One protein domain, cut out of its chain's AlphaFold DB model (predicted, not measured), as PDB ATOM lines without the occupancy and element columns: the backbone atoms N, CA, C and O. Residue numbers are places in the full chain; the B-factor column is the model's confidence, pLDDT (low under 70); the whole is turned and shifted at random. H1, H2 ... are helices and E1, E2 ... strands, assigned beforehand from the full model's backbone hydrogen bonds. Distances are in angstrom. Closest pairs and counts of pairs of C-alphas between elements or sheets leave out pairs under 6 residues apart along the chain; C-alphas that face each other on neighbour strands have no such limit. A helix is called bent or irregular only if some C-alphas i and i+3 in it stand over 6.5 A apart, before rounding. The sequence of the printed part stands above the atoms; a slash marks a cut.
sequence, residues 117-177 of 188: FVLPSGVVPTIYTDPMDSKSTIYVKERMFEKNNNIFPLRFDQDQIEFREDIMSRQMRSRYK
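This is residues 117 to 177 of the 188 residues of an uncharacterized protein of bacterium TMED178 (UniProt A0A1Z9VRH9). A long two-stranded hairpin, E1 and E2, and a single long helix, H1, form two separate arms of a flat, open L, with a long looping link, residues 144 to 154, bridging them. The hairpin and the helix do not pack on each other; residues 117 to 120 lead into the hairpin from the helix side, and residues 162 to 177 of H1 stick out free. The printed part has 61 residues, with two named strands and one named helix in the order E1, E2, H1; the sheet has the order E1, E2 and is antiparallel, and the class is mixed, helices and strands. The whole is extended, with a radius of gyration of the C-alphas of 18.7 A and spans of 51 by 36 by 16 A.

E1, residues 121 to 129, and E2, residues 135 to 143, are antiparallel neighbours with an angle of 154 degrees between their directions. They form a hairpin with a tight link of 5 residues. Among the C-alphas that face each other are those of Ser 121 and Arg 143, 4.7 A apart, and those of Thr 129 and Lys 135, 4.6 A apart. N 122 and O 142 are within hydrogen-bond range at 2.8 A, and so are N 136 and O 128 at 2.9 A. A long link of 11 residues joins E2 to H1, residues 155 to 177. E1 and H1 are apart. In H1, 14 of 19 O i to N i+4 pairs are within hydrogen-bond range.

E1 begins at C-alpha 121, at (97.676, 120.120, 75.385), and is 23.5 A long from first to last C-alpha. E2 measures 24.3 A in the same way and ends at C-alpha 143, at (94.316, 123.269, 76.255). H1 measures 33.1 A and ends at C-alpha 177, at (130.617, 112.221, 80.032). H1 is irregular, with C-alphas 159 and 162 7.2 A apart, and has a kink of 55 degrees near residue 162.

The two C-alphas farthest apart are those of Asp 133 and Lys 177, at 51.8 A. Residues 162 to 177, which belong to H1, stand free; without them the body of 45 residues spans 48 by 19 by 13 A. The printed part has no cut, and its long link is that from E2 to H1. The mean pLDDT of the printed part is 72.5, and 30 residues are under 70, among them residues 117 to 120 and 144 to 162.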
ATOM      1  N   PHE A 117     105.814 117.967  84.100       54.59
ATOM      2  CA  PHE A 117     105.591 119.396  84.328       54.59
ATOM      3  C   PHE A 117     105.066 120.141  83.111       54.59
ATOM      4  O   PHE A 117     104.945 121.366  83.132       54.59
ATOM      5  N   VAL A 118     104.762 119.421  82.036       59.22
ATOM      6  CA  VAL A 118     104.142 120.030  80.868       59.22
ATOM      7  C   VAL A 118     102.648 119.826  80.990       59.22
ATOM      8  O   VAL A 118     102.154 118.716  81.177       59.22
ATOM      9  N   LEU A 119     101.919 120.929  80.876       63.91
ATOM     10  CA  LEU A 119     100.473 120.886  80.831       63.91
ATOM     11  C   LEU A 119     100.037 120.112  79.579       63.91
ATOM     12  O   LEU A 119     100.417 120.512  78.470       63.91
ATOM     13  N   PRO A 120      99.249 119.031  79.720       65.12
ATOM     14  CA  PRO A 120      98.770 118.290  78.564       65.12
ATOM     15  C   PRO A 120      97.942 119.227  77.678       65.12
ATOM     16  O   PRO A 120      97.024 119.916  78.135       65.12
ATOM     17  N   SER A 121      98.323 119.297  76.406       71.56
ATOM     18  CA  SER A 121      97.676 120.120  75.385       71.56
ATOM     19  C   SER A 121      97.470 119.291  74.126       71.56
ATOM     20  O   SER A 121      98.318 118.475  73.762       71.56
ATOM     21  N   GLY A 122      96.322 119.489  73.489       79.19
ATOM     22  CA  GLY A 122      96.051 118.970  72.160       79.19
ATOM     23  C   GLY A 122      96.680 119.879  71.112       79.19
ATOM     24  O   GLY A 122      96.940 121.057  71.363       79.19
ATOM     25  N   VAL A 123      96.924 119.335  69.928       82.56
ATOM     26  CA  VAL A 123      97.344 120.116  68.766       82.56
ATOM     27  C   VAL A 123      96.256 119.985  67.716       82.56
ATOM     28  O   VAL A 123      95.973 118.875  67.266       82.56
ATOM     29  N   VAL A 124      95.652 121.110  67.337       90.88
ATOM     30  CA  VAL A 124      94.599 121.155  66.321       90.88
ATOM     31  C   VAL A 124      95.162 121.818  65.061       90.88
ATOM     32  O   VAL A 124      95.667 122.945  65.133       90.88
ATOM     33  N   PRO A 125      95.134 121.135  63.901       91.00
ATOM     34  CA  PRO A 125      95.486 121.762  62.637       91.00
ATOM     35  C   PRO A 125      94.387 122.753  62.248       91.00
ATOM     36  O   PRO A 125      93.210 122.403  62.187       91.00
ATOM     37  N   THR A 126      94.769 123.990  61.958       92.75
ATOM     38  CA  THR A 126      93.858 125.040  61.493       92.75
ATOM     39  C   THR A 126      94.413 125.667  60.219       92.75
ATOM     40  O   THR A 126      95.625 125.698  59.995       92.75
ATOM     41  N   ILE A 127      93.523 126.113  59.335       95.75
ATOM     42  CA  ILE A 127      93.917 126.820  58.116       95.75
ATOM     43  C   ILE A 127      94.019 128.300  58.473       95.75
ATOM     44  O   ILE A 127      93.020 128.923  58.828       95.75
ATOM     45  N   TYR A 128      95.227 128.841  58.390       95.00
ATOM     46  CA  TYR A 128      95.487 130.265  58.511       95.00
ATOM     47  C   TYR A 128      95.459 130.895  57.123       95.00
ATOM     48  O   TYR A 128      96.192 130.467  56.228       95.00
ATOM     49  N   THR A 129      94.618 131.911  56.963       96.06
ATOM     50  CA  THR A 129      94.606 132.767  55.779       96.06
ATOM     51  C   THR A 129      95.315 134.061  56.141       96.06
ATOM     52  O   THR A 129      94.900 134.750  57.077       96.06
ATOM     53  N   ASP A 130      96.401 134.370  55.440       92.69
ATOM     54  CA  ASP A 130      97.108 135.632  55.624       92.69
ATOM     55  C   ASP A 130      96.326 136.810  54.988       92.69
ATOM     56  O   ASP A 130      95.364 136.601  54.242       92.69
ATOM     57  N   PRO A 131      96.699 138.074  55.261       94.31
ATOM     58  CA  PRO A 131      96.019 139.244  54.694       94.31
ATOM     59  C   PRO A 131      96.099 139.361  53.162       94.31
ATOM     60  O   PRO A 131      95.434 140.225  52.593       94.31
ATOM     61  N   MET A 132      96.929 138.544  52.508       94.44
ATOM     62  CA  MET A 132      97.116 138.477  51.055       94.44
ATOM     63  C   MET A 132      96.404 137.255  50.442       94.44
ATOM     64  O   MET A 132      96.665 136.906  49.292       94.44
ATOM     65  N   ASP A 133      95.500 136.623  51.198       92.62
ATOM     66  CA  ASP A 133      94.703 135.446  50.821       92.62
ATOM     67  C   ASP A 133      95.518 134.153  50.598       92.62
ATOM     68  O   ASP A 133      95.028 133.157  50.055       92.62
ATOM     69  N   SER A 134      96.766 134.119  51.070       91.12
ATOM     70  CA  SER A 134      97.569 132.899  51.098       91.12
ATOM     71  C   SER A 134      97.116 131.996  52.241       91.12
ATOM     72  O   SER A 134      97.005 132.421  53.392       91.12
ATOM     73  N   LYS A 135      96.871 130.719  51.934       95.69
ATOM     74  CA  LYS A 135      96.431 129.714  52.909       95.69
ATOM     75  C   LYS A 135      97.596 128.827  53.318       95.69
ATOM     76  O   LYS A 135      98.231 128.197  52.476       95.69
ATOM     77  N   SER A 136      97.831 128.724  54.619       88.19
ATOM     78  CA  SER A 136      98.826 127.826  55.207       88.19
ATOM     79  C   SER A 136      98.219 127.042  56.364       88.19
ATOM     80  O   SER A 136      97.339 127.521  57.077       88.19
ATOM     81  N   THR A 137      98.657 125.801  56.544       94.12
ATOM     82  CA  THR A 137      98.244 124.997  57.695       94.12
ATOM     83  C   THR A 137      99.116 125.361  58.886       94.12
ATOM     84  O   THR A 137     100.337 125.217  58.826       94.12
ATOM     85  N   ILE A 138      98.490 125.807  59.972       88.69
ATOM     86  CA  ILE A 138      99.163 126.057  61.244       88.69
ATOM     87  C   ILE A 138      98.654 125.077  62.296       88.69
ATOM     88  O   ILE A 138      97.490 124.676  62.307       88.69
ATOM     89  N   TYR A 139      99.539 124.689  63.202       89.19
ATOM     90  CA  TYR A 139      99.219 123.786  64.299       89.19
ATOM     91  C   TYR A 139      99.087 124.603  65.577       89.19
ATOM     92  O   TYR A 139     100.082 125.095  66.111       89.19
ATOM     93  N   VAL A 140      97.854 124.773  66.049       88.25
ATOM     94  CA  VAL A 140      97.569 125.559  67.252       88.25
ATOM     95  C   VAL A 140      97.478 124.614  68.442       88.25
ATOM     96  O   VAL A 140      96.820 123.575  68.386       88.25
ATOM     97  N   LYS A 141      98.171 124.962  69.531       79.00
ATOM     98  CA  LYS A 141      98.044 124.241  70.799       79.00
ATOM     99  C   LYS A 141      96.748 124.647  71.485       79.00
ATOM    100  O   LYS A 141      96.592 125.803  71.872       79.00
ATOM    101  N   GLU A 142      95.874 123.679  71.707       81.00
ATOM    102  CA  GLU A 142      94.664 123.847  72.501       81.00
ATOM    103  C   GLU A 142      94.829 123.183  73.866       81.00
ATOM    104  O   GLU A 142      95.447 122.127  74.026       81.00
ATOM    105  N   ARG A 143      94.294 123.828  74.902       71.88
ATOM    106  CA  ARG A 143      94.316 123.269  76.255       71.88
ATOM    107  C   ARG A 143      93.310 122.124  76.304       71.88
ATOM    108  O   ARG A 143      92.158 122.325  75.947       71.88
ATOM    109  N   MET A 144      93.714 120.954  76.800       68.69
ATOM    110  CA  MET A 144      92.776 119.832  76.980       68.69
ATOM    111  C   MET A 144      91.763 120.083  78.105       68.69
ATOM    112  O   MET A 144      90.736 119.418  78.170       68.69
ATOM    113  N   PHE A 145      92.043 121.045  78.990       66.19
ATOM    114  CA  PHE A 145      91.215 121.353  80.151       66.19
ATOM    115  C   PHE A 145      91.078 122.868  80.349       66.19
ATOM    116  O   PHE A 145      92.055 123.616  80.255       66.19
ATOM    117  N   GLU A 146      89.862 123.314  80.669       63.66
ATOM    118  CA  GLU A 146      89.475 124.728  80.807       63.66
ATOM    119  C   GLU A 146      90.070 125.388  82.067       63.66
ATOM    120  O   GLU A 146      90.443 126.562  82.068       63.66
ATOM    121  N   LYS A 147      90.242 124.603  83.141       58.59
ATOM    122  CA  LYS A 147      90.855 125.022  84.408       58.59
ATOM    123  C   LYS A 147      92.053 124.139  84.717       58.59
ATOM    124  O   LYS A 147      91.919 123.043  85.251       58.59
ATOM    125  N   ASN A 148      93.247 124.656  84.452       53.34
ATOM    126  CA  ASN A 148      94.498 123.936  84.689       53.34
ATOM    127  C   ASN A 148      94.980 123.993  86.151       53.34
ATOM    128  O   ASN A 148      96.140 123.732  86.472       53.34
ATOM    129  N   ASN A 149      94.081 124.385  87.057       55.66
ATOM    130  CA  ASN A 149      94.453 124.711  88.421       55.66
ATOM    131  C   ASN A 149      94.478 123.504  89.368       55.66
ATOM    132  O   ASN A 149      94.959 123.629  90.485       55.66
ATOM    133  N   ASN A 150      93.995 122.344  88.925       53.06
ATOM    134  CA  ASN A 150      93.799 121.171  89.784       53.06
ATOM    135  C   ASN A 150      94.389 119.874  89.208       53.06
ATOM    136  O   ASN A 150      94.096 118.796  89.707       53.06
ATOM    137  N   ILE A 151      95.181 119.963  88.135       55.19
ATOM    138  CA  ILE A 151      95.556 118.785  87.334       55.19
ATOM    139  C   ILE A 151      96.804 118.081  87.877       55.19
ATOM    140  O   ILE A 151      96.959 116.882  87.675       55.19
ATOM    141  N   PHE A 152      97.652 118.781  88.638       53.34
ATOM    142  CA  PHE A 152      98.819 118.173  89.272       53.34
ATOM    143  C   PHE A 152      98.725 118.240  90.804       53.34
ATOM    144  O   PHE A 152      98.690 119.342  91.354       53.34
ATOM    145  N   PRO A 153      98.728 117.090  91.506       55.66
ATOM    146  CA  PRO A 153      98.642 117.034  92.970       55.66
ATOM    147  C   PRO A 153      99.894 117.576  93.692       55.66
ATOM    148  O   PRO A 153      99.876 117.734  94.908       55.66
ATOM    149  N   LEU A 154     100.968 117.896  92.964       59.94
ATOM    150  CA  LEU A 154     102.278 118.293  93.499       59.94
ATOM    151  C   LEU A 154     102.610 119.767  93.206       59.94
ATOM    152  O   LEU A 154     103.689 120.093  92.727       59.94
ATOM    153  N   ARG A 155     101.684 120.699  93.459       53.53
ATOM    154  CA  ARG A 155     101.922 122.136  93.199       53.53
ATOM    155  C   ARG A 155     103.062 122.745  94.018       53.53
ATOM    156  O   ARG A 155     103.714 123.658  93.535       53.53
ATOM    157  N   PHE A 156     103.336 122.211  95.206       61.78
ATOM    158  CA  PHE A 156     104.474 122.637  96.029       61.78
ATOM    159  C   PHE A 156     105.837 122.286  95.400       61.78
ATOM    160  O   PHE A 156     106.847 122.871  95.773       61.78
ATOM    161  N   ASP A 157     105.872 121.362  94.431       56.06
ATOM    162  CA  ASP A 157     107.088 121.027  93.682       56.06
ATOM    163  C   ASP A 157     107.373 122.024  92.544       56.06
ATOM    164  O   ASP A 157     108.447 121.955  91.948       56.06
ATOM    165  N   GLN A 158     106.457 122.950  92.222       54.94
ATOM    166  CA  GLN A 158     106.712 123.968  91.190       54.94
ATOM    167  C   GLN A 158     107.865 124.901  91.586       54.94
ATOM    168  O   GLN A 158     108.699 125.223  90.746       54.94
ATOM    169  N   ASP A 159     107.991 125.231  92.872       53.88
ATOM    170  CA  ASP A 159     109.112 126.030  93.389       53.88
ATOM    171  C   ASP A 159     110.440 125.246  93.395       53.88
ATOM    172  O   ASP A 159     111.516 125.819  93.545       53.88
ATOM    173  N   GLN A 160     110.394 123.926  93.185       63.66
ATOM    174  CA  GLN A 160     111.579 123.075  93.061       63.66
ATOM    175  C   GLN A 160     112.010 122.850  91.604       63.66
ATOM    176  O   GLN A 160     112.937 122.071  91.362       63.66
ATOM    177  N   ILE A 161     111.361 123.497  90.626       62.94
ATOM    178  CA  ILE A 161     111.683 123.325  89.201       62.94
ATOM    179  C   ILE A 161     113.142 123.700  88.923       62.94
ATOM    180  O   ILE A 161     113.841 122.911  88.293       62.94
ATOM    181  N   GLU A 162     113.639 124.810  89.476       63.28
ATOM    182  CA  GLU A 162     115.043 125.223  89.306       63.28
ATOM    183  C   GLU A 162     116.024 124.156  89.828       63.28
ATOM    184  O   GLU A 162     117.008 123.813  89.169       63.28
ATOM    185  N   PHE A 163     115.719 123.542  90.977       70.38
ATOM    186  CA  PHE A 163     116.528 122.456  91.536       70.38
ATOM    187  C   PHE A 163     116.456 121.180  90.692       70.38
ATOM    188  O   PHE A 163     117.458 120.472  90.555       70.38
ATOM    189  N   ARG A 164     115.295 120.868  90.103       65.69
ATOM    190  CA  ARG A 164     115.149 119.709  89.210       65.69
ATOM    191  C   ARG A 164     115.869 119.911  87.888       65.69
ATOM    192  O   ARG A 164     116.472 118.954  87.410       65.69
ATOM    193  N   GLU A 165     115.840 121.110  87.320       72.19
ATOM    194  CA  GLU A 165     116.591 121.424  86.105       72.19
ATOM    195  C   GLU A 165     118.099 121.305  86.343       72.19
ATOM    196  O   GLU A 165     118.789 120.666  85.545       72.19
ATOM    197  N   ASP A 166     118.608 121.791  87.482       75.81
ATOM    198  CA  ASP A 166     120.015 121.596  87.850       75.81
ATOM    199  C   ASP A 166     120.345 120.099  88.018       75.81
ATOM    200  O   ASP A 166     121.298 119.602  87.413       75.81
ATOM    201  N   ILE A 167     119.521 119.328  88.739       74.56
ATOM    202  CA  ILE A 167     119.732 117.877  88.901       74.56
ATOM    203  C   ILE A 167     119.717 117.150  87.549       74.56
ATOM    204  O   ILE A 167     120.631 116.367  87.273       74.56
ATOM    205  N   MET A 168     118.730 117.422  86.690       69.75
ATOM    206  CA  MET A 168     118.641 116.829  85.353       69.75
ATOM    207  C   MET A 168     119.850 117.210  84.500       69.75
ATOM    208  O   MET A 168     120.435 116.344  83.851       69.75
ATOM    209  N   SER A 169     120.286 118.471  84.544       71.81
ATOM    210  CA  SER A 169     121.461 118.930  83.801       71.81
ATOM    211  C   SER A 169     122.739 118.215  84.257       71.81
ATOM    212  O   SER A 169     123.551 117.795  83.428       71.81
ATOM    213  N   ARG A 170     122.898 117.976  85.567       72.50
ATOM    214  CA  ARG A 170     124.033 117.232  86.134       72.50
ATOM    215  C   ARG A 170     123.990 115.756  85.761       72.50
ATOM    216  O   ARG A 170     125.029 115.194  85.410       72.50
ATOM    217  N   GLN A 171     122.812 115.136  85.797       72.50
ATOM    218  CA  GLN A 171     122.621 113.747  85.374       72.50
ATOM    219  C   GLN A 171     122.896 113.583  83.875       72.50
ATOM    220  O   GLN A 171     123.654 112.694  83.490       72.50
ATOM    221  N   MET A 172     122.381 114.487  83.037       66.38
ATOM    222  CA  MET A 172     122.677 114.517  81.604       66.38
ATOM    223  C   MET A 172     124.164 114.729  81.331       66.38
ATOM    224  O   MET A 172     124.742 114.012  80.523       66.38
ATOM    225  N   ARG A 173     124.818 115.655  82.039       71.06
ATOM    226  CA  ARG A 173     126.264 115.881  81.923       71.06
ATOM    227  C   ARG A 173     127.069 114.640  82.304       71.06
ATOM    228  O   ARG A 173     128.036 114.317  81.621       71.06
ATOM    229  N   SER A 174     126.693 113.959  83.385       67.50
ATOM    230  CA  SER A 174     127.323 112.705  83.822       67.50
ATOM    231  C   SER A 174     127.154 111.608  82.770       67.50
ATOM    232  O   SER A 174     128.129 110.965  82.383       67.50
ATOM    233  N   ARG A 175     125.935 111.460  82.240       59.44
ATOM    234  CA  ARG A 175     125.622 110.515  81.169       59.44
ATOM    235  C   ARG A 175     126.424 110.805  79.905       59.44
ATOM    236  O   ARG A 175     127.113 109.921  79.428       59.44
ATOM    237  N   TYR A 176     126.437 112.046  79.426       58.22
ATOM    238  CA  TYR A 176     127.241 112.437  78.266       58.22
ATOM    239  C   TYR A 176     128.736 112.262  78.492       58.22
ATOM    240  O   TYR A 176     129.450 111.862  77.579       58.22
ATOM    241  N   LYS A 177     129.228 112.519  79.705       63.88
ATOM    242  CA  LYS A 177     130.617 112.221  80.032       63.88
ATOM    243  C   LYS A 177     130.894 110.728  79.852       63.88
ATOM    244  O   LYS A 177     131.849 110.405  79.171       63.88
TER     245      LYS A 177